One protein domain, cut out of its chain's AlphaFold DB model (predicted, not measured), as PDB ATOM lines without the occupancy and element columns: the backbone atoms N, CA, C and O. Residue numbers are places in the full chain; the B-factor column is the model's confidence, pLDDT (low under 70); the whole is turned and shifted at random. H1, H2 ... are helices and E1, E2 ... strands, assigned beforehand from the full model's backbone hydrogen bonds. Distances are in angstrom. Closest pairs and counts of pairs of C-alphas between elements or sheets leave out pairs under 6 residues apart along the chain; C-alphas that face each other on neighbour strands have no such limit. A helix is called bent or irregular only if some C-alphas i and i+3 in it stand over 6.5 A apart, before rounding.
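AT A GLANCE: This is residues 17 to 189 of the 191 residues of an uncharacterized protein of Candidatus Bathyarchaeota archaeon (UniProt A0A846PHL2). One twisted sheet of seven strands is folded back on itself, E4 E3 E2 facing E7 E6 E5 with E1 as the hinge, and it curls round helix H5 on one face, while H3 and H4 pack on the opposite face. The long bent hairpin of E1 and E2 runs through the middle, and the small helices H1 and H2 only graze the sheet. The printed part has 173 residues, with five named helices and seven named strands in the order E1 E2 E3 H1 E4 E5 H2 E6 H3 H4 E7 H5. The sheet's order is E4 E3 E2 E1 E7 E6 E5, all antiparallel, and the class is mixed, helices and strands. The whole is compact, with a radius of gyration of the C-alphas of 15.6 A and spans of 46 by 37 by 34 A.

IN THESE COORDINATES: E1, residues 17 to 36, measures 41.7 A from C-alpha 17 at (167.238, 124.582, 158.067) to C-alpha 36 at (152.893, 157.905, 178.616), and bends by 105 degrees at residue 22. E2, residues 41 to 58, measures 36.5 A and bends by 101 degrees at residue 54. The other strands are E3, residues 61 to 69, E4, 90 to 94, E5, 98 to 107, E6, 126 to 134, and E7, 165 to 175, 27.6 A long. The helices are H1, residues 73 to 77, H2, 114 to 117, H3, 142 to 149, H4, 153 to 160, and H5, 177 to 187, 17.1 A long, ending at C-alpha 187 (164.661, 140.416, 155.759). H5 is only just irregular: C-alphas 181 and 184 are 6.6 A apart.

HOW THE PARTS SIT: E1 and E2 are a hairpin, with N 27 and O 51 at 2.9 A. E1, E2 and E3 form a meander, each strand the antiparallel neighbour of the one before. On the other side of E1, N 30 and O 171 of E7 are 2.8 A apart. The closest C-alphas of H5 and E6 are those of Ser 128 and Glu 177, 5.2 A. H3 and H4 lie on the same face, opposite to H5, at heights over the sheet of 8.6 A and 9.0 A. The closest C-alphas of H3 and E4 are those of Tyr 91 and Leu 143, 5.9 A. Every O i to N i+4 pair is within hydrogen-bond range in H1 and H4, 3 of 4 in H3 and 2 of 7 in H5, where 5 of 8 O i to N i+3 pairs are; H2 is too short for an i+4 pair.

THE WHOLE: The C-alphas farthest apart, of Ser 17 and Leu 38, are 48.4 A apart. The printed part has no cut. The link from H1 to E4, residues 78 to 89, is long. Mean pLDDT of the printed part is 84.0; 26 residues are under 70, among them 71 to 75 and 108 to 124.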
ATOM      1  N   SER A  17     166.184 123.722 157.548       91.56
ATOM      2  CA  SER A  17     167.238 124.582 158.067       91.56
ATOM      3  C   SER A  17     167.808 125.485 156.970       91.56
ATOM      4  O   SER A  17     168.033 125.050 155.840       91.56
ATOM      5  N   ILE A  18     168.033 126.752 157.311       93.19
ATOM      6  CA  ILE A  18     168.637 127.783 156.454       93.19
ATOM      7  C   ILE A  18     169.961 128.261 157.056       93.19
ATOM      8  O   ILE A  18     170.901 128.575 156.319       93.19
ATOM      9  N   VAL A  19     170.036 128.345 158.388       91.12
ATOM     10  CA  VAL A  19     171.267 128.638 159.130       91.12
ATOM     11  C   VAL A  19     171.325 127.790 160.390       91.12
ATOM     12  O   VAL A  19     170.379 127.773 161.174       91.12
ATOM     13  N   GLU A  20     172.486 127.188 160.623       89.50
ATOM     14  CA  GLU A  20     172.859 126.554 161.887       89.50
ATOM     15  C   GLU A  20     174.150 127.209 162.353       89.50
ATOM     16  O   GLU A  20     175.237 126.932 161.841       89.50
ATOM     17  N   ASN A  21     174.027 128.174 163.261       77.94
ATOM     18  CA  ASN A  21     175.184 128.876 163.780       77.94
ATOM     19  C   ASN A  21     175.764 128.088 164.957       77.94
ATOM     20  O   ASN A  21     175.239 128.122 166.070       77.94
ATOM     21  N   ASN A  22     176.883 127.416 164.697       73.06
ATOM     22  CA  ASN A  22     177.635 126.674 165.709       73.06
ATOM     23  C   ASN A  22     178.452 127.586 166.642       73.06
ATOM     24  O   ASN A  22     179.089 127.096 167.573       73.06
ATOM     25  N   ALA A  23     178.464 128.902 166.402       83.94
ATOM     26  CA  ALA A  23     179.115 129.858 167.282       83.94
ATOM     27  C   ALA A  23     178.178 130.293 168.416       83.94
ATOM     28  O   ALA A  23     177.082 130.816 168.179       83.94
ATOM     29  N   LEU A  24     178.672 130.167 169.652       87.75
ATOM     30  CA  LEU A  24     178.011 130.716 170.831       87.75
ATOM     31  C   LEU A  24     177.828 132.222 170.663       87.75
ATOM     32  O   LEU A  24     178.791 132.990 170.611       87.75
ATOM     33  N   THR A  25     176.569 132.630 170.588       89.88
ATOM     34  CA  THR A  25     176.173 134.010 170.363       89.88
ATOM     35  C   THR A  25     175.615 134.593 171.654       89.88
ATOM     36  O   THR A  25     174.639 134.071 172.194       89.88
ATOM     37  N   PRO A  26     176.207 135.679 172.164       89.25
ATOM     38  CA  PRO A  26     175.623 136.432 173.253       89.25
ATOM     39  C   PRO A  26     174.335 137.101 172.789       89.25
ATOM     40  O   PRO A  26     174.340 137.896 171.843       89.25
ATOM     41  N   THR A  27     173.250 136.788 173.484       90.69
ATOM     42  CA  THR A  27     171.903 137.231 173.143       90.69
ATOM     43  C   THR A  27     171.281 137.930 174.339       90.69
ATOM     44  O   THR A  27     171.208 137.365 175.430       90.69
ATOM     45  N   ILE A  28     170.816 139.163 174.133       89.56
ATOM     46  CA  ILE A  28     170.079 139.926 175.144       89.56
ATOM     47  C   ILE A  28     168.629 140.042 174.702       89.56
ATOM     48  O   ILE A  28     168.345 140.638 173.661       89.56
ATOM     49  N   PHE A  29     167.713 139.553 175.529       90.75
ATOM     50  CA  PHE A  29     166.291 139.805 175.349       90.75
ATOM     51  C   PHE A  29     165.878 141.050 176.125       90.75
ATOM     52  O   PHE A  29     166.330 141.293 177.249       90.75
ATOM     53  N   LYS A  30     165.027 141.872 175.513       90.25
ATOM     54  CA  LYS A  30     164.574 143.147 176.067       90.25
ATOM     55  C   LYS A  30     163.086 143.360 175.844       90.25
ATOM     56  O   LYS A  30     162.514 142.886 174.863       90.25
ATOM     57  N   LYS A  31     162.503 144.181 176.712       90.88
ATOM     58  CA  LYS A  31     161.200 144.812 176.514       90.88
ATOM     59  C   LYS A  31     161.428 146.295 176.270       90.88
ATOM     60  O   LYS A  31     162.001 146.989 177.107       90.88
ATOM     61  N   HIS A  32     161.009 146.776 175.114       91.19
ATOM     62  CA  HIS A  32     160.982 148.193 174.798       91.19
ATOM     63  C   HIS A  32     159.628 148.753 175.228       91.19
ATOM     64  O   HIS A  32     158.609 148.488 174.591       91.19
ATOM     65  N   ALA A  33     159.622 149.487 176.338       90.44
ATOM     66  CA  ALA A  33     158.422 150.058 176.924       90.44
ATOM     67  C   ALA A  33     158.149 151.460 176.383       90.44
ATOM     68  O   ALA A  33     159.027 152.326 176.419       90.44
ATOM     69  N   GLN A  34     156.918 151.690 175.934       89.62
ATOM     70  CA  GLN A  34     156.376 153.014 175.652       89.62
ATOM     71  C   GLN A  34     155.602 153.497 176.874       89.62
ATOM     72  O   GLN A  34     154.652 152.855 177.319       89.62
ATOM     73  N   VAL A  35     156.048 154.611 177.441       87.25
ATOM     74  CA  VAL A  35     155.548 155.157 178.698       87.25
ATOM     75  C   VAL A  35     154.909 156.512 178.440       87.25
ATOM     76  O   VAL A  35     155.588 157.442 177.984       87.25
ATOM     77  N   LYS A  36     153.623 156.647 178.765       86.38
ATOM     78  CA  LYS A  36     152.893 157.905 178.616       86.38
ATOM     79  C   LYS A  36     153.429 158.964 179.571       86.38
ATOM     80  O   LYS A  36     153.613 158.715 180.764       86.38
ATOM     81  N   LYS A  37     153.613 160.180 179.069       85.44
ATOM     82  CA  LYS A  37     153.865 161.372 179.885       85.44
ATOM     83  C   LYS A  37     152.710 162.360 179.758       85.44
ATOM     84  O   LYS A  37     151.850 162.221 178.898       85.44
ATOM     85  N   LEU A  38     152.724 163.388 180.611       79.94
ATOM     86  CA  LEU A  38     151.817 164.540 180.503       79.94
ATOM     87  C   LEU A  38     151.838 165.155 179.094       79.94
ATOM     88  O   LEU A  38     150.803 165.590 178.605       79.94
ATOM     89  N   ILE A  39     153.006 165.155 178.441       80.44
ATOM     90  CA  ILE A  39     153.165 165.534 177.037       80.44
ATOM     91  C   ILE A  39     154.022 164.468 176.347       80.44
ATOM     92  O   ILE A  39     155.191 164.279 176.694       80.44
ATOM     93  N   GLY A  40     153.431 163.781 175.369       84.56
ATOM     94  CA  GLY A  40     154.097 162.776 174.541       84.56
ATOM     95  C   GLY A  40     154.418 161.464 175.263       84.56
ATOM     96  O   GLY A  40     153.806 161.106 176.269       84.56
ATOM     97  N   HIS A  41     155.410 160.749 174.731       85.31
ATOM     98  CA  HIS A  41     155.807 159.424 175.203       85.31
ATOM     99  C   HIS A  41     157.308 159.384 175.490       85.31
ATOM    100  O   HIS A  41     158.112 160.031 174.816       85.31
ATOM    101  N   LYS A  42     157.696 158.604 176.497       87.69
ATOM    102  CA  LYS A  42     159.085 158.216 176.748       87.69
ATOM    103  C   LYS A  42     159.233 156.743 176.407       87.69
ATOM    104  O   LYS A  42     158.470 155.920 176.895       87.69
ATOM    105  N   THR A  43     160.260 156.406 175.644       86.50
ATOM    106  CA  THR A  43     160.635 155.012 175.407       86.50
ATOM    107  C   THR A  43     161.744 154.577 176.355       86.50
ATOM    108  O   THR A  43     162.664 155.353 176.636       86.50
ATOM    109  N   GLN A  44     161.695 153.334 176.823       86.56
ATOM    110  CA  GLN A  44     162.745 152.752 177.653       86.56
ATOM    111  C   GLN A  44     162.966 151.281 177.305       86.56
ATOM    112  O   GLN A  44     162.057 150.468 177.420       86.56
ATOM    113  N   ASP A  45     164.195 150.940 176.917       86.44
ATOM    114  CA  ASP A  45     164.622 149.545 176.800       86.44
ATOM    115  C   ASP A  45     164.908 148.981 178.194       86.44
ATOM    116  O   ASP A  45     165.728 149.526 178.938       86.44
ATOM    117  N   VAL A  46     164.272 147.862 178.520       84.81
ATOM    118  CA  VAL A  46     164.508 147.106 179.748       84.81
ATOM    119  C   VAL A  46     165.096 145.743 179.385       84.81
ATOM    120  O   VAL A  46     164.435 144.977 178.681       84.81
ATOM    121  N   PRO A  47     166.331 145.415 179.814       83.62
ATOM    122  CA  PRO A  47     166.863 144.070 179.643       83.62
ATOM    123  C   PRO A  47     166.076 143.087 180.510       83.62
ATOM    124  O   PRO A  47     165.874 143.348 181.690       83.62
ATOM    125  N   VAL A  48     165.654 141.977 179.911       84.75
ATOM    126  CA  VAL A  48     164.846 140.919 180.540       84.75
ATOM    127  C   VAL A  48     165.665 139.668 180.809       84.75
ATOM    128  O   VAL A  48     165.446 138.981 181.798       84.75
ATOM    129  N   SER A  49     166.634 139.375 179.954       83.38
ATOM    130  CA  SER A  49     167.549 138.263 180.171       83.38
ATOM    131  C   SER A  49     168.759 138.392 179.262       83.38
ATOM    132  O   SER A  49     168.751 139.127 178.267       83.38
ATOM    133  N   CYS A  50     169.823 137.691 179.630       86.19
ATOM    134  CA  CYS A  50     171.007 137.576 178.806       86.19
ATOM    135  C   CYS A  50     171.521 136.140 178.843       86.19
ATOM    136  O   CYS A  50     171.694 135.552 179.907       86.19
ATOM    137  N   PHE A  51     171.798 135.594 177.667       87.19
ATOM    138  CA  PHE A  51     172.214 134.210 177.501       87.19
ATOM    139  C   PHE A  51     173.376 134.105 176.522       87.19
ATOM    140  O   PHE A  51     173.556 134.956 175.650       87.19
ATOM    141  N   MET A  52     174.129 133.017 176.636       88.69
ATOM    142  CA  MET A  52     174.864 132.479 175.496       88.69
ATOM    143  C   MET A  52     173.956 131.484 174.784       88.69
ATOM    144  O   MET A  52     173.467 130.542 175.410       88.69
ATOM    145  N   THR A  53     173.737 131.690 173.490       91.94
ATOM    146  CA  THR A  53     172.810 130.883 172.694       91.94
ATOM    147  C   THR A  53     173.454 130.394 171.407       91.94
ATOM    148  O   THR A  53     174.164 131.161 170.757       91.94
ATOM    149  N   ASN A  54     173.131 129.173 170.986       93.62
ATOM    150  CA  ASN A  54     173.308 128.783 169.587       93.62
ATOM    151  C   ASN A  54     172.076 129.214 168.793       93.62
ATOM    152  O   ASN A  54     170.946 129.087 169.272       93.62
ATOM    153  N   ILE A  55     172.307 129.747 167.597       94.38
ATOM    154  CA  ILE A  55     171.274 130.382 166.779       94.38
ATOM    155  C   ILE A  55     170.948 129.491 165.590       94.38
ATOM    156  O   ILE A  55     171.846 129.064 164.866       94.38
ATOM    157  N   TYR A  56     169.660 129.274 165.351       94.56
ATOM    158  CA  TYR A  56     169.171 128.480 164.234       94.56
ATOM    159  C   TYR A  56     168.071 129.241 163.501       94.56
ATOM    160  O   TYR A  56     167.217 129.877 164.116       94.56
ATOM    161  N   LEU A  57     168.088 129.179 162.176       95.00
ATOM    162  CA  LEU A  57     167.075 129.781 161.317       95.00
ATOM    163  C   LEU A  57     166.531 128.710 160.386       95.00
ATOM    164  O   LEU A  57     167.296 128.098 159.641       95.00
ATOM    165  N   THR A  58     165.218 128.529 160.396       95.19
ATOM    166  CA  THR A  58     164.491 127.738 159.400       95.19
ATOM    167  C   THR A  58     163.654 128.661 158.525       95.19
ATOM    168  O   THR A  58     163.549 129.862 158.775       95.19
ATOM    169  N   ASN A  59     163.006 128.096 157.512       94.38
ATOM    170  CA  ASN A  59     161.986 128.805 156.739       94.38
ATOM    171  C   ASN A  59     160.721 129.167 157.551       94.38
ATOM    172  O   ASN A  59     159.855 129.852 157.014       94.38
ATOM    173  N   LYS A  60     160.578 128.708 158.805       95.31
ATOM    174  CA  LYS A  60     159.383 128.949 159.640       95.31
ATOM    175  C   LYS A  60     159.675 129.624 160.976       95.31
ATOM    176  O   LYS A  60     158.812 130.339 161.489       95.31
ATOM    177  N   ARG A  61     160.860 129.418 161.554       95.31
ATOM    178  CA  ARG A  61     161.202 129.868 162.907       95.31
ATOM    179  C   ARG A  61     162.634 130.380 162.989       95.31
ATOM    180  O   ARG A  61     163.554 129.835 162.384       95.31
ATOM    181  N   PHE A  62     162.817 131.386 163.827       96.56
ATOM    182  CA  PHE A  62     164.105 131.802 164.343       96.56
ATOM    183  C   PHE A  62     164.251 131.310 165.782       96.56
ATOM    184  O   PHE A  62     163.429 131.625 166.641       96.56
ATOM    185  N   MET A  63     165.258 130.482 166.035       95.38
ATOM    186  CA  MET A  63     165.347 129.666 167.240       95.38
ATOM    187  C   MET A  63     166.667 129.875 167.970       95.38
ATOM    188  O   MET A  63     167.734 130.031 167.373       95.38
ATOM    189  N   PHE A  64     166.571 129.809 169.289       94.62
ATOM    190  CA  PHE A  64     167.655 130.016 170.227       94.62
ATOM    191  C   PHE A  64     167.741 128.795 171.125       94.62
ATOM    192  O   PHE A  64     166.824 128.531 171.900       94.62
ATOM    193  N   LEU A  65     168.851 128.074 171.050       93.06
ATOM    194  CA  LEU A  65     169.184 127.079 172.058       93.06
ATOM    195  C   LEU A  65     169.948 127.779 173.175       93.06
ATOM    196  O   LEU A  65     171.048 128.285 172.941       93.06
ATOM    197  N   ILE A  66     169.374 127.814 174.372       91.50
ATOM    198  CA  ILE A  66     169.982 128.442 175.544       91.50
ATOM    199  C   ILE A  66     171.066 127.510 176.078       91.50
ATOM    200  O   ILE A  66     170.778 126.408 176.526       91.50
ATOM    201  N   ILE A  67     172.322 127.948 176.033       89.88
ATOM    202  CA  ILE A  67     173.456 127.145 176.507       89.88
ATOM    203  C   ILE A  67     173.771 127.463 177.960       89.88
ATOM    204  O   ILE A  67     174.024 126.555 178.741       89.88
ATOM    205  N   ARG A  68     173.750 128.748 178.320       84.88
ATOM    206  CA  ARG A  68     173.872 129.200 179.708       84.88
ATOM    207  C   ARG A  68     173.338 130.606 179.889       84.88
ATOM    208  O   ARG A  68     173.406 131.424 178.963       84.88
ATOM    209  N   GLU A  69     172.880 130.907 181.096       78.31
ATOM    210  CA  GLU A  69     172.592 132.279 181.496       78.31
ATOM    211  C   GLU A  69     173.883 133.060 181.739       78.31
ATOM    212  O   GLU A  69     174.860 132.571 182.310       78.31
ATOM    213  N   VAL A  70     173.885 134.305 181.281       72.25
ATOM    214  CA  VAL A  70     174.905 135.284 181.626       72.25
ATOM    215  C   VAL A  70     174.197 136.340 182.459       72.25
ATOM    216  O   VAL A  70     173.439 137.130 181.908       72.25
ATOM    217  N   GLU A  71     174.400 136.324 183.780       62.91
ATOM    218  CA  GLU A  71     173.660 137.169 184.732       62.91
ATOM    219  C   GLU A  71     173.445 138.606 184.213       62.91
ATOM    220  O   GLU A  71     174.384 139.402 184.068       62.91
ATOM    221  N   ALA A  72     172.183 138.982 184.006       62.06
ATOM    222  CA  ALA A  72     171.822 140.363 183.729       62.06
ATOM    223  C   ALA A  72     171.889 141.166 185.037       62.06
ATOM    224  O   ALA A  72     170.937 141.244 185.808       62.06
ATOM    225  N   LEU A  73     173.025 141.808 185.311       60.97
ATOM    226  CA  LEU A  73     173.242 142.519 186.580       60.97
ATOM    227  C   LEU A  73     172.203 143.579 186.936       60.97
ATOM    228  O   LEU A  73     172.025 143.880 188.116       60.97
ATOM    229  N   VAL A  74     171.576 144.198 185.936       63.44
ATOM    230  CA  VAL A  74     170.488 145.151 186.172       63.44
ATOM    231  C   VAL A  74     169.323 144.456 186.873       63.44
ATOM    232  O   VAL A  74     168.783 145.013 187.822       63.44
ATOM    233  N   LEU A  75     169.009 143.224 186.475       68.00
ATOM    234  CA  LEU A  75     167.961 142.399 187.072       68.00
ATOM    235  C   LEU A  75     168.349 141.933 188.471       68.00
ATOM    236  O   LEU A  75     167.584 142.132 189.412       68.00
ATOM    237  N   ARG A  76     169.588 141.466 188.658       71.31
ATOM    238  CA  ARG A  76     170.090 141.094 189.990       71.31
ATOM    239  C   ARG A  76     170.036 142.256 190.985       71.31
ATOM    240  O   ARG A  76     169.609 142.084 192.121       71.31
ATOM    241  N   LYS A  77     170.425 143.467 190.565       71.56
ATOM    242  CA  LYS A  77     170.312 144.680 191.402       71.56
ATOM    243  C   LYS A  77     168.869 145.039 191.753       71.56
ATOM    244  O   LYS A  77     168.650 145.756 192.723       71.56
ATOM    245  N   LYS A  78     167.911 144.577 190.953       72.06
ATOM    246  CA  LYS A  78     166.472 144.726 191.176       72.06
ATOM    247  C   LYS A  78     165.859 143.540 191.930       72.06
ATOM    248  O   LYS A  78     164.649 143.514 192.098       72.06
ATOM    249  N   GLY A  79     166.679 142.601 192.413       68.56
ATOM    250  CA  GLY A  79     166.226 141.443 193.186       68.56
ATOM    251  C   GLY A  79     165.587 140.339 192.343       68.56
ATOM    252  O   GLY A  79     164.966 139.444 192.904       68.56
ATOM    253  N   VAL A  80     165.728 140.388 191.017       70.44
ATOM    254  CA  VAL A  80     165.245 139.325 190.133       70.44
ATOM    255  C   VAL A  80     166.169 138.109 190.271       70.44
ATOM    256  O   VAL A  80     167.384 138.267 190.097       70.44
ATOM    257  N   PRO A  81     165.632 136.923 190.608       65.81
ATOM    258  CA  PRO A  81     166.430 135.714 190.747       65.81
ATOM    259  C   PRO A  81     167.007 135.273 189.400       65.81
ATOM    260  O   PRO A  81     166.382 135.451 188.354       65.81
ATOM    261  N   THR A  82     168.193 134.671 189.456       67.25
ATOM    262  CA  THR A  82     168.811 133.968 188.326       67.25
ATOM    263  C   THR A  82     167.888 132.845 187.856       67.25
ATOM    264  O   THR A  82     167.285 132.143 188.675       67.25
ATOM    265  N   LEU A  83     167.772 132.673 186.544       70.19
ATOM    266  CA  LEU A  83     166.916 131.675 185.926       70.19
ATOM    267  C   LEU A  83     167.585 130.309 185.957       70.19
ATOM    268  O   LEU A  83     168.401 129.960 185.105       70.19
ATOM    269  N   THR A  84     167.212 129.494 186.933       69.88
ATOM    270  CA  THR A  84     167.668 128.107 186.987       69.88
ATOM    271  C   THR A  84     166.852 127.230 186.032       69.88
ATOM    272  O   THR A  84     165.654 127.428 185.843       69.88
ATOM    273  N   GLY A  85     167.507 126.248 185.405       74.88
ATOM    274  CA  GLY A  85     166.830 125.225 184.598       74.88
ATOM    275  C   GLY A  85     166.455 125.619 183.164       74.88
ATOM    276  O   GLY A  85     165.761 124.852 182.504       74.88
ATOM    277  N   LEU A  86     166.912 126.771 182.659       81.19
ATOM    278  CA  LEU A  86     166.729 127.148 181.247       81.19
ATOM    279  C   LEU A  86     167.837 126.631 180.320       81.19
ATOM    280  O   LEU A  86     167.686 126.674 179.099       81.19
ATOM    281  N   GLU A  87     168.954 126.157 180.863       86.75
ATOM    282  CA  GLU A  87     170.043 125.596 180.060       86.75
ATOM    283  C   GLU A  87     169.572 124.342 179.311       86.75
ATOM    284  O   GLU A  87     168.876 123.492 179.862       86.75
ATOM    285  N   GLY A  88     169.915 124.246 178.029       86.81
ATOM    286  CA  GLY A  88     169.440 123.199 177.124       86.81
ATOM    287  C   GLY A  88     168.021 123.412 176.589       86.81
ATOM    288  O   GLY A  88     167.575 122.630 175.749       86.81
ATOM    289  N   SER A  89     167.311 124.459 177.025       88.81
ATOM    290  CA  SER A  89     165.970 124.768 176.523       88.81
ATOM    291  C   SER A  89     165.998 125.619 175.252       88.81
ATOM    292  O   SER A  89     166.993 126.267 174.914       88.81
ATOM    293  N   TRP A  90     164.871 125.610 174.543       91.19
ATOM    294  CA  TRP A  90     164.675 126.381 173.324       91.19
ATOM    295  C   TRP A  90     163.812 127.610 173.587       91.19
ATOM    296  O   TRP A  90     162.872 127.570 174.381       91.19
ATOM    297  N   TYR A  91     164.116 128.683 172.869       93.75
ATOM    298  CA  TYR A  91     163.212 129.802 172.658       93.75
ATOM    299  C   TYR A  91     163.029 130.010 171.162       93.75
ATOM    300  O   TYR A  91     164.000 129.975 170.405       93.75
ATOM    301  N   GLU A  92     161.791 130.184 170.722       94.88
ATOM    302  CA  GLU A  92     161.453 130.132 169.305       94.88
ATOM    303  C   GLU A  92     160.547 131.299 168.932       94.88
ATOM    304  O   GLU A  92     159.532 131.562 169.579       94.88
ATOM    305  N   ILE A  93     160.916 131.990 167.860       96.62
ATOM    306  CA  ILE A  93     160.174 133.109 167.297       96.62
ATOM    307  C   ILE A  93     159.740 132.695 165.890       96.62
ATOM    308  O   ILE A  93     160.599 132.544 165.019       96.62
ATOM    309  N   PRO A  94     158.440 132.495 165.623       95.81
ATOM    310  CA  PRO A  94     157.966 132.294 164.259       95.81
ATOM    311  C   PRO A  94     158.389 133.459 163.367       95.81
ATOM    312  O   PRO A  94     158.334 134.614 163.790       95.81
ATOM    313  N   ILE A  95     158.772 133.182 162.122       96.31
ATOM    314  CA  ILE A  95     159.178 134.243 161.186       96.31
ATOM    315  C   ILE A  95     158.046 135.255 160.981       96.31
ATOM    316  O   ILE A  95     158.298 136.455 160.958       96.31
ATOM    317  N   SER A  96     156.794 134.791 160.959       95.19
ATOM    318  CA  SER A  96     155.596 135.640 160.881       95.19
ATOM    319  C   SER A  96     155.423 136.610 162.059       95.19
ATOM    320  O   SER A  96     154.731 137.618 161.921       95.19
ATOM    321  N   ALA A  97     156.041 136.327 163.210       95.94
ATOM    322  CA  ALA A  97     156.004 137.184 164.392       95.94
ATOM    323  C   ALA A  97     157.124 138.237 164.396       95.94
ATOM    324  O   ALA A  97     157.090 139.166 165.207       95.94
ATOM    325  N   ILE A  98     158.127 138.111 163.522       97.12
ATOM    326  CA  ILE A  98     159.211 139.085 163.402       97.12
ATOM    327  C   ILE A  98     158.690 140.305 162.638       97.12
ATOM    328  O   ILE A  98     158.150 140.200 161.542       97.12
ATOM    329  N   ARG A  99     158.859 141.488 163.228       96.25
ATOM    330  CA  ARG A  99     158.388 142.765 162.673       96.25
ATOM    331  C   ARG A  99     159.502 143.579 162.034       96.25
ATOM    332  O   ARG A  99     159.264 144.285 161.062       96.25
ATOM    333  N   SER A 100     160.720 143.494 162.562       96.25
ATOM    334  CA  SER A 100     161.878 144.164 161.970       96.25
ATOM    335  C   SER A 100     163.176 143.479 162.368       96.25
ATOM    336  O   SER A 100     163.282 142.931 163.466       96.25
ATOM    337  N   VAL A 101     164.192 143.588 161.516       96.69
ATOM    338  CA  VAL A 101     165.554 143.123 161.799       96.69
ATOM    339  C   VAL A 101     166.524 144.185 161.321       96.69
ATOM    340  O   VAL A 101     166.564 144.466 160.132       96.69
ATOM    341  N   GLU A 102     167.314 144.774 162.213       95.50
ATOM    342  CA  GLU A 102     168.217 145.871 161.863       95.50
ATOM    343  C   GLU A 102     169.636 145.641 162.401       95.50
ATOM    344  O   GLU A 102     169.805 145.268 163.567       95.50
ATOM    345  N   PRO A 103     170.681 145.876 161.585       93.62
ATOM    346  CA  PRO A 103     172.046 145.932 162.075       93.62
ATOM    347  C   PRO A 103     172.278 147.275 162.775       93.62
ATOM    348  O   PRO A 103     172.035 148.346 162.222       93.62
ATOM    349  N   VAL A 104     172.796 147.230 163.995       89.69
ATOM    350  CA  VAL A 104     173.082 148.401 164.822       89.69
ATOM    351  C   VAL A 104     174.517 148.324 165.315       89.69
ATOM    352  O   VAL A 104     174.944 147.316 165.869       89.69
ATOM    353  N   HIS A 105     175.256 149.421 165.181       84.94
ATOM    354  CA  HIS A 105     176.580 149.556 165.780       84.94
ATOM    355  C   HIS A 105     176.448 150.353 167.076       84.94
ATOM    356  O   HIS A 105     175.903 151.459 167.076       84.94
ATOM    357  N   ARG A 106     176.916 149.802 168.200       80.94
ATOM    358  CA  ARG A 106     176.880 150.497 169.497       80.94
ATOM    359  C   ARG A 106     178.259 150.568 170.127       80.94
ATOM    360  O   ARG A 106     179.024 149.611 170.099       80.94
ATOM    361  N   GLU A 107     178.564 151.705 170.744       73.94
ATOM    362  CA  GLU A 107     179.766 151.841 171.565       73.94
ATOM    363  C   GLU A 107     179.669 150.947 172.806       73.94
ATOM    364  O   GLU A 107     178.730 151.065 173.599       73.94
ATOM    365  N   VAL A 108     180.687 150.118 173.037       67.88
ATOM    366  CA  VAL A 108     180.737 149.183 174.178       67.88
ATOM    367  C   VAL A 108     180.651 149.924 175.514       67.88
ATOM    368  O   VAL A 108     180.045 149.455 176.475       67.88
ATOM    369  N   LYS A 109     181.207 151.141 175.588       61.78
ATOM    370  CA  LYS A 109     181.164 151.987 176.794       61.78
ATOM    371  C   LYS A 109     179.749 152.421 177.189       61.78
ATOM    372  O   LYS A 109     179.526 152.682 178.370       61.78
ATOM    373  N   LYS A 110     178.813 152.486 176.237       59.62
ATOM    374  CA  LYS A 110     177.428 152.926 176.462       59.62
ATOM    375  C   LYS A 110     176.494 151.790 176.883       59.62
ATOM    376  O   LYS A 110     175.369 152.069 177.283       59.62
ATOM    377  N   VAL A 111     176.949 150.535 176.852       63.94
ATOM    378  CA  VAL A 111     176.143 149.371 177.245       63.94
ATOM    379  C   VAL A 111     176.867 148.622 178.363       63.94
ATOM    380  O   VAL A 111     177.737 147.782 178.132       63.94
ATOM    381  N   LYS A 112     176.553 148.984 179.611       63.22
ATOM    382  CA  LYS A 112     177.249 148.467 180.804       63.22
ATOM    383  C   LYS A 112     177.093 146.953 180.960       63.22
ATOM    384  O   LYS A 112     177.971 146.316 181.537       63.22
ATOM    385  N   GLU A 113     176.006 146.398 180.437       63.19
ATOM    386  CA  GLU A 113     175.712 144.970 180.396       63.19
ATOM    387  C   GLU A 113     176.725 144.238 179.500       63.19
ATOM    388  O   GLU A 113     177.316 143.249 179.931       63.19
ATOM    389  N   LEU A 114     177.033 144.773 178.309       61.81
ATOM    390  CA  LEU A 114     177.924 144.128 177.329       61.81
ATOM    391  C   LEU A 114     179.330 143.873 177.861       61.81
ATOM    392  O   LEU A 114     179.885 142.802 177.633       61.81
ATOM    393  N   LYS A 115     179.887 144.830 178.612       61.94
ATOM    394  CA  LYS A 115     181.240 144.721 179.186       61.94
ATOM    395  C   LYS A 115     181.423 143.523 180.111       61.94
ATOM    396  O   LYS A 115     182.550 143.102 180.338       61.94
ATOM    397  N   LYS A 116     180.335 143.033 180.700       60.28
ATOM    398  CA  LYS A 116     180.369 141.906 181.632       60.28
ATOM    399  C   LYS A 116     179.868 140.617 181.007       60.28
ATOM    400  O   LYS A 116     180.310 139.555 181.423       60.28
ATOM    401  N   ILE A 117     179.005 140.724 179.997       59.06
ATOM    402  CA  ILE A 117     178.540 139.578 179.218       59.06
ATOM    403  C   ILE A 117     179.691 138.983 178.399       59.06
ATOM    404  O   ILE A 117     179.810 137.763 178.310       59.06
ATOM    405  N   LEU A 118     180.575 139.831 177.858       62.72
ATOM    406  CA  LEU A 118     181.786 139.388 177.173       62.72
ATOM    407  C   LEU A 118     183.018 140.151 177.648       62.72
ATOM    408  O   LEU A 118     183.274 141.263 177.176       62.72
ATOM    409  N   PRO A 119     183.854 139.521 178.487       62.09
ATOM    410  CA  PRO A 119     185.211 139.997 178.731       62.09
ATOM    411  C   PRO A 119     185.989 140.195 177.421       62.09
ATOM    412  O   PRO A 119     186.737 141.156 177.295       62.09
ATOM    413  N   SER A 120     185.741 139.356 176.408       59.22
ATOM    414  CA  SER A 120     186.370 139.442 175.083       59.22
ATOM    415  C   SER A 120     185.981 140.677 174.258       59.22
ATOM    416  O   SER A 120     186.677 141.001 173.302       59.22
ATOM    417  N   LEU A 121     184.904 141.391 174.610       62.53
ATOM    418  CA  LEU A 121     184.512 142.645 173.949       62.53
ATOM    419  C   LEU A 121     185.016 143.890 174.690       62.53
ATOM    420  O   LEU A 121     184.780 145.007 174.232       62.53
ATOM    421  N   SER A 122     185.687 143.724 175.833       61.41
ATOM    422  CA  SER A 122     186.143 144.843 176.669       61.41
ATOM    423  C   SER A 122     187.159 145.756 175.973       61.41
ATOM    424  O   SER A 122     187.143 146.965 176.224       61.41
ATOM    425  N   ASP A 123     187.945 145.203 175.044       65.88
ATOM    426  CA  ASP A 123     188.930 145.939 174.241       65.88
ATOM    427  C   ASP A 123     188.322 146.591 172.989       65.88
ATOM    428  O   ASP A 123     188.928 147.471 172.369       65.88
ATOM    429  N   GLN A 124     187.099 146.208 172.610       69.69
ATOM    430  CA  GLN A 124     186.432 146.757 171.436       69.69
ATOM    431  C   GLN A 124     185.793 148.116 171.754       69.69
ATOM    432  O   GLN A 124     185.115 148.309 172.765       69.69
ATOM    433  N   LYS A 125     185.978 149.096 170.861       73.19
ATOM    434  CA  LYS A 125     185.335 150.417 170.993       73.19
ATOM    435  C   LYS A 125     183.848 150.357 170.639       73.19
ATOM    436  O   LYS A 125     183.026 150.999 171.298       73.19
ATOM    437  N   THR A 126     183.513 149.569 169.627       79.50
ATOM    438  CA  THR A 126     182.168 149.390 169.080       79.50
ATOM    439  C   THR A 126     181.890 147.916 168.868       79.50
ATOM    440  O   THR A 126     182.810 147.159 168.583       79.50
ATOM    441  N   VAL A 127     180.624 147.532 168.966       83.94
ATOM    442  CA  VAL A 127     180.154 146.184 168.653       83.94
ATOM    443  C   VAL A 127     179.021 146.241 167.644       83.94
ATOM    444  O   VAL A 127     178.178 147.144 167.690       83.94
ATOM    445  N   SER A 128     178.999 145.250 166.762       88.88
ATOM    446  CA  SER A 128     177.882 144.999 165.858       88.88
ATOM    447  C   SER A 128     176.812 144.198 166.589       88.88
ATOM    448  O   SER A 128     177.103 143.209 167.265       88.88
ATOM    449  N   ILE A 129     175.572 144.657 166.477       91.62
ATOM    450  CA  ILE A 129     174.396 144.057 167.091       91.62
ATOM    451  C   ILE A 129     173.354 143.864 166.000       91.62
ATOM    452  O   ILE A 129     173.062 144.799 165.262       91.62
ATOM    453  N   VAL A 130     172.761 142.681 165.918       95.06
ATOM    454  CA  VAL A 130     171.528 142.483 165.150       95.06
ATOM    455  C   VAL A 130     170.359 142.618 166.110       95.06
ATOM    456  O   VAL A 130     170.227 141.823 167.038       95.06
ATOM    457  N   GLU A 131     169.549 143.656 165.922       95.94
ATOM    458  CA  GLU A 131     168.345 143.902 166.710       95.94
ATOM    459  C   GLU A 131     167.124 143.365 165.967       95.94
ATOM    460  O   GLU A 131     166.858 143.738 164.827       95.94
ATOM    461  N   ILE A 132     166.384 142.483 166.627       96.94
ATOM    462  CA  ILE A 132     165.195 141.823 166.096       96.94
ATOM    463  C   ILE A 132     164.021 142.266 166.947       96.94
ATOM    464  O   ILE A 132     164.036 142.052 168.157       96.94
ATOM    465  N   THR A 133     163.011 142.855 166.322       96.38
ATOM    466  CA  THR A 133     161.749 143.225 166.965       96.38
ATOM    467  C   THR A 133     160.685 142.205 166.598       96.38
ATOM    468  O   THR A 133     160.560 141.860 165.423       96.38
ATOM    469  N   TYR A 134     159.909 141.740 167.574       95.62
ATOM    470  CA  TYR A 134     158.921 140.687 167.348       95.62
ATOM    471  C   TYR A 134     157.724 140.750 168.307       95.62
ATOM    472  O   TYR A 134     157.751 141.410 169.353       95.62
ATOM    473  N   GLU A 135     156.666 140.031 167.944       92.88
ATOM    474  CA  GLU A 135     155.478 139.818 168.772       92.88
ATOM    475  C   GLU A 135     155.670 138.623 169.702       92.88
ATOM    476  O   GLU A 135     155.851 137.491 169.259       92.88
ATOM    477  N   GLY A 136     155.650 138.885 171.011       87.69
ATOM    478  CA  GLY A 136     155.974 137.889 172.036       87.69
ATOM    479  C   GLY A 136     154.917 136.800 172.185       87.69
ATOM    480  O   GLY A 136     155.270 135.649 172.423       87.69
ATOM    481  N   GLU A 137     153.647 137.143 171.967       87.31
ATOM    482  CA  GLU A 137     152.499 136.243 172.154       87.31
ATOM    483  C   GLU A 137     152.592 134.983 171.281       87.31
ATOM    484  O   GLU A 137     152.175 133.904 171.696       87.31
ATOM    485  N   ASN A 138     153.211 135.116 170.105       88.31
ATOM    486  CA  ASN A 138     153.383 134.043 169.127       88.31
ATOM    487  C   ASN A 138     154.662 133.219 169.342       88.31
ATOM    488  O   ASN A 138     154.933 132.299 168.573       88.31
ATOM    489  N   THR A 139     155.486 133.555 170.335       92.62
ATOM    490  CA  THR A 139     156.710 132.792 170.620       92.62
ATOM    491  C   THR A 139     156.403 131.474 171.320       92.62
ATOM    492  O   THR A 139     155.275 131.231 171.752       92.62
ATOM    493  N   SER A 140     157.394 130.593 171.426       91.62
ATOM    494  CA  SER A 140     157.273 129.337 172.169       91.62
ATOM    495  C   SER A 140     158.579 128.951 172.871       91.62
ATOM    496  O   SER A 140     159.636 129.550 172.646       91.62
ATOM    497  N   GLY A 141     158.484 127.958 173.760       87.81
ATOM    498  CA  GLY A 141     159.599 127.438 174.552       87.81
ATOM    499  C   GLY A 141     159.639 127.962 175.992       87.81
ATOM    500  O   GLY A 141     158.934 128.903 176.349       87.81
ATOM    501  N   ASN A 142     160.477 127.349 176.831       84.25
ATOM    502  CA  ASN A 142     160.483 127.546 178.289       84.25
ATOM    503  C   ASN A 142     160.771 128.992 178.721       84.25
ATOM    504  O   ASN A 142     160.316 129.435 179.773       84.25
ATOM    505  N   LEU A 143     161.526 129.742 177.913       84.44
ATOM    506  CA  LEU A 143     161.834 131.140 178.208       84.44
ATOM    507  C   LEU A 143     160.615 132.066 178.032       84.44
ATOM    508  O   LEU A 143     160.571 133.119 178.667       84.44
ATOM    509  N   LYS A 144     159.618 131.690 177.216       88.00
ATOM    510  CA  LYS A 144     158.423 132.515 176.967       88.00
ATOM    511  C   LYS A 144     157.677 132.816 178.257       88.00
ATOM    512  O   LYS A 144     157.469 133.984 178.575       88.00
ATOM    513  N   ASP A 145     157.337 131.773 179.010       81.56
ATOM    514  CA  ASP A 145     156.524 131.891 180.222       81.56
ATOM    515  C   ASP A 145     157.198 132.810 181.245       81.56
ATOM    516  O   ASP A 145     156.549 133.619 181.907       81.56
ATOM    517  N   TYR A 146     158.528 132.764 181.321       78.81
ATOM    518  CA  TYR A 146     159.298 133.690 182.140       78.81
ATOM    519  C   TYR A 146     159.230 135.138 181.627       78.81
ATOM    520  O   TYR A 146     158.962 136.065 182.396       78.81
ATOM    521  N   MET A 147     159.460 135.346 180.326       82.00
ATOM    522  CA  MET A 147     159.430 136.676 179.708       82.00
ATOM    523  C   MET A 147     158.047 137.335 179.763       82.00
ATOM    524  O   MET A 147     157.958 138.564 179.686       82.00
ATOM    525  N   GLU A 148     156.980 136.544 179.845       81.94
ATOM    526  CA  GLU A 148     155.603 137.021 179.951       81.94
ATOM    527  C   GLU A 148     155.174 137.238 181.403       81.94
ATOM    528  O   GLU A 148     154.610 138.283 181.699       81.94
ATOM    529  N   SER A 149     155.489 136.324 182.325       78.31
ATOM    530  CA  SER A 149     155.024 136.418 183.719       78.31
ATOM    531  C   SER A 149     155.712 137.511 184.537       78.31
ATOM    532  O   SER A 149     155.067 138.188 185.333       78.31
ATOM    533  N   MET A 150     157.025 137.688 184.371       74.81
ATOM    534  CA  MET A 150     157.803 138.616 185.199       74.81
ATOM    535  C   MET A 150     157.946 140.008 184.567       74.81
ATOM    536  O   MET A 150     158.144 140.999 185.274       74.81
ATOM    537  N   PHE A 151     157.855 140.090 183.238       80.62
ATOM    538  CA  PHE A 151     158.144 141.305 182.467       80.62
ATOM    539  C   PHE A 151     156.974 141.746 181.586       80.62
ATOM    540  O   PHE A 151     157.175 142.307 180.500       80.62
ATOM    541  N   ASP A 152     155.756 141.515 182.065       82.06
ATOM    542  CA  ASP A 152     154.577 142.226 181.590       82.06
ATOM    543  C   ASP A 152     154.601 143.705 182.035       82.06
ATOM    544  O   ASP A 152     155.542 144.195 182.670       82.06
ATOM    545  N   ALA A 153     153.564 144.458 181.665       77.69
ATOM    546  CA  ALA A 153     153.492 145.884 181.969       77.69
ATOM    547  C   ALA A 153     153.505 146.159 183.481       77.69
ATOM    548  O   ALA A 153     154.131 147.127 183.918       77.69
ATOM    549  N   GLN A 154     152.855 145.308 184.277       80.38
ATOM    550  CA  GLN A 154     152.746 145.477 185.723       80.38
ATOM    551  C   GLN A 154     154.061 145.133 186.435       80.38
ATOM    552  O   GLN A 154     154.522 145.903 187.281       80.38
ATOM    553  N   GLY A 155     154.703 144.027 186.056       80.62
ATOM    554  CA  GLY A 155     156.010 143.614 186.550       80.62
ATOM    555  C   GLY A 155     157.082 144.651 186.227       80.62
ATOM    556  O   GLY A 155     157.828 145.080 187.111       80.62
ATOM    557  N   LEU A 156     157.092 145.167 184.993       79.06
ATOM    558  CA  LEU A 156     157.998 146.246 184.606       79.06
ATOM    559  C   LEU A 156     157.729 147.545 185.371       79.06
ATOM    560  O   LEU A 156     158.682 148.193 185.813       79.06
ATOM    561  N   ALA A 157     156.461 147.919 185.563       78.56
ATOM    562  CA  ALA A 157     156.092 149.090 186.350       78.56
ATOM    563  C   ALA A 157     156.611 148.989 187.791       78.56
ATOM    564  O   ALA A 157     157.234 149.934 188.280       78.56
ATOM    565  N   GLY A 158     156.436 147.833 188.439       79.62
ATOM    566  CA  GLY A 158     156.908 147.589 189.802       79.62
ATOM    567  C   GLY A 158     158.435 147.567 189.929       79.62
ATOM    568  O   GLY A 158     158.992 148.177 190.839       79.62
ATOM    569  N   MET A 159     159.138 146.910 189.005       80.00
ATOM    570  CA  MET A 159     160.596 146.740 189.091       80.00
ATOM    571  C   MET A 159     161.381 147.985 188.653       80.00
ATOM    572  O   MET A 159     162.449 148.297 189.200       80.00
ATOM    573  N   PHE A 160     160.873 148.707 187.653       78.38
ATOM    574  CA  PHE A 160     161.593 149.793 186.982       78.38
ATOM    575  C   PHE A 160     160.971 151.177 187.184       78.38
ATOM    576  O   PHE A 160     161.473 152.132 186.591       78.38
ATOM    577  N   ASP A 161     159.945 151.297 188.034       80.19
ATOM    578  CA  ASP A 161     159.204 152.544 188.293       80.19
ATOM    579  C   ASP A 161     158.677 153.183 186.992       80.19
ATOM    580  O   ASP A 161     158.754 154.391 186.753       80.19
ATOM    581  N   LEU A 162     158.178 152.331 186.091       81.50
ATOM    582  CA  LEU A 162     157.575 152.749 184.826       81.50
ATOM    583  C   LEU A 162     156.074 152.944 185.024       81.50
ATOM    584  O   LEU A 162     155.295 151.999 184.956       81.50
ATOM    585  N   LYS A 163     155.650 154.182 185.276       79.62
ATOM    586  CA  LYS A 163     154.227 154.525 185.421       79.62
ATOM    587  C   LYS A 163     153.592 154.770 184.056       79.62
ATOM    588  O   LYS A 163     154.163 155.521 183.281       79.62
ATOM    589  N   ASN A 164     152.395 154.233 183.806       83.38
ATOM    590  CA  ASN A 164     151.637 154.402 182.552       83.38
ATOM    591  C   ASN A 164     152.324 153.783 181.320       83.38
ATOM    592  O   ASN A 164     152.526 154.453 180.305       83.38
ATOM    593  N   VAL A 165     152.713 152.511 181.415       84.50
ATOM    594  CA  VAL A 165     153.160 151.738 180.247       84.50
ATOM    595  C   VAL A 165     151.959 151.522 179.317       84.50
ATOM    596  O   VAL A 165     150.981 150.904 179.721       84.50
ATOM    597  N   GLU A 166     152.028 152.036 178.091       85.75
ATOM    598  CA  GLU A 166     150.967 151.917 177.074       85.75
ATOM    599  C   GLU A 166     151.266 150.832 176.036       85.75
ATOM    600  O   GLU A 166     150.359 150.339 175.371       85.75
ATOM    601  N   GLY A 167     152.532 150.436 175.900       85.00
ATOM    602  CA  GLY A 167     152.933 149.398 174.960       85.00
ATOM    603  C   GLY A 167     154.261 148.760 175.332       85.00
ATOM    604  O   GLY A 167     155.167 149.420 175.847       85.00
ATOM    605  N   LEU A 168     154.375 147.466 175.038       88.88
ATOM    606  CA  LEU A 168     155.595 146.684 175.190       88.88
ATOM    607  C   LEU A 168     155.929 146.009 173.872       88.88
ATOM    608  O   LEU A 168     155.123 145.283 173.302       88.88
ATOM    609  N   ILE A 169     157.150 146.231 173.414       91.88
ATOM    610  CA  ILE A 169     157.677 145.621 172.201       91.88
ATOM    611  C   ILE A 169     158.804 144.672 172.605       91.88
ATOM    612  O   ILE A 169     159.700 145.059 173.357       91.88
ATOM    613  N   ASN A 170     158.778 143.431 172.117       93.75
ATOM    614  CA  ASN A 170     159.834 142.465 172.414       93.75
ATOM    615  C   ASN A 170     160.997 142.655 171.450       93.75
ATOM    616  O   ASN A 170     160.797 142.854 170.247       93.75
ATOM    617  N   LYS A 171     162.213 142.592 171.992       95.19
ATOM    618  CA  LYS A 171     163.438 142.677 171.208       95.19
ATOM    619  C   LYS A 171     164.430 141.595 171.605       95.19
ATOM    620  O   LYS A 171     164.623 141.339 172.790       95.19
ATOM    621  N   ALA A 172     165.117 141.035 170.617       95.00
ATOM    622  CA  ALA A 172     166.309 140.218 170.805       95.00
ATOM    623  C   ALA A 172     167.505 140.932 170.169       95.00
ATOM    624  O   ALA A 172     167.406 141.468 169.067       95.00
ATOM    625  N   GLN A 173     168.631 140.968 170.872       93.38
ATOM    626  CA  GLN A 173     169.876 141.555 170.390       93.38
ATOM    627  C   GLN A 173     170.954 140.483 170.322       93.38
ATOM    628  O   GLN A 173     171.373 139.982 171.363       93.38
ATOM    629  N   LEU A 174     171.413 140.175 169.111       93.25
ATOM    630  CA  LEU A 174     172.508 139.237 168.863       93.25
ATOM    631  C   LEU A 174     173.797 140.026 168.740       93.25
ATOM    632  O   LEU A 174     173.906 140.897 167.876       93.25
ATOM    633  N   ILE A 175     174.765 139.746 169.599       89.06
ATOM    634  CA  ILE A 175     175.998 140.525 169.667       89.06
ATOM    635  C   ILE A 175     177.103 139.782 168.925       89.06
ATOM    636  O   ILE A 175     177.340 138.599 169.161       89.06
ATOM    637  N   GLY A 176     177.802 140.493 168.047       86.56
ATOM    638  CA  GLY A 176     178.927 139.965 167.285       86.56
ATOM    639  C   GLY A 176     178.727 140.127 165.784       86.56
ATOM    640  O   GLY A 176     177.622 139.982 165.259       86.56
ATOM    641  N   GLU A 177     179.820 140.434 165.096       85.06
ATOM    642  CA  GLU A 177     179.846 140.732 163.664       85.06
ATOM    643  C   GLU A 177     179.388 139.550 162.802       85.06
ATOM    644  O   GLU A 177     178.696 139.743 161.804       85.06
ATOM    645  N   GLN A 178     179.651 138.319 163.247       86.62
ATOM    646  CA  GLN A 178     179.222 137.096 162.566       86.62
ATOM    647  C   GLN A 178     177.700 137.032 162.349       86.62
ATOM    648  O   GLN A 178     177.231 136.457 161.365       86.62
ATOM    649  N   ASN A 179     176.923 137.672 163.229       90.62
ATOM    650  CA  ASN A 179     175.463 137.650 163.169       90.62
ATOM    651  C   ASN A 179     174.896 138.590 162.105       90.62
ATOM    652  O   ASN A 179     173.756 138.402 161.692       90.62
ATOM    653  N   VAL A 180     175.662 139.571 161.612       90.88
ATOM    654  CA  VAL A 180     175.186 140.540 160.605       90.88
ATOM    655  C   VAL A 180     174.739 139.835 159.318       90.88
ATOM    656  O   VAL A 180     173.808 140.283 158.651       90.88
ATOM    657  N   THR A 181     175.317 138.670 159.019       91.06
ATOM    658  CA  THR A 181     174.928 137.812 157.887       91.06
ATOM    659  C   THR A 181     173.488 137.277 157.973       91.06
ATOM    660  O   THR A 181     172.911 136.909 156.947       91.06
ATOM    661  N   LEU A 182     172.873 137.272 159.164       92.94
ATOM    662  CA  LEU A 182     171.473 136.887 159.370       92.94
ATOM    663  C   LEU A 182     170.494 137.951 158.870       92.94
ATOM    664  O   LEU A 182     169.384 137.606 158.476       92.94
ATOM    665  N   VAL A 183     170.895 139.227 158.855       94.56
ATOM    666  CA  VAL A 183     170.023 140.353 158.482       94.56
ATOM    667  C   VAL A 183     169.410 140.177 157.089       94.56
ATOM    668  O   VAL A 183     168.182 140.176 157.002       94.56
ATOM    669  N   PRO A 184     170.187 140.005 155.998       94.69
ATOM    670  CA  PRO A 184     169.600 139.857 154.668       94.69
ATOM    671  C   PRO A 184     168.738 138.594 154.541       94.69
ATOM    672  O   PRO A 184     167.720 138.628 153.858       94.69
ATOM    673  N   LYS A 185     169.102 137.501 155.228       94.50
ATOM    674  CA  LYS A 185     168.332 136.248 155.221       94.50
ATOM    675  C   LYS A 185     166.965 136.437 155.869       94.50
ATOM    676  O   LYS A 185     165.963 136.097 155.257       94.50
ATOM    677  N   LEU A 186     166.933 137.008 157.073       95.06
ATOM    678  CA  LEU A 186     165.691 137.286 157.786       95.06
ATOM    679  C   LEU A 186     164.836 138.289 157.014       95.06
ATOM    680  O   LEU A 186     163.675 137.997 156.767       95.06
ATOM    681  N   LYS A 187     165.403 139.417 156.553       94.94
ATOM    682  CA  LYS A 187     164.661 140.416 155.759       94.94
ATOM    683  C   LYS A 187     164.031 139.807 154.503       94.94
ATOM    684  O   LYS A 187     162.895 140.136 154.193       94.94
ATOM    685  N   GLY A 188     164.729 138.895 153.824       93.50
ATOM    686  CA  GLY A 188     164.196 138.184 152.658       93.50
ATOM    687  C   GLY A 188     163.004 137.265 152.950       93.50
ATOM    688  O   GLY A 188     162.352 136.827 152.010       93.50
ATOM    689  N   MET A 189     162.710 136.972 154.221       93.88
ATOM    690  CA  MET A 189     161.570 136.151 154.641       93.88
ATOM    691  C   MET A 189     160.403 136.968 155.215       93.88
ATOM    692  O   MET A 189     159.346 136.397 155.454       93.88
TER     693      MET A 189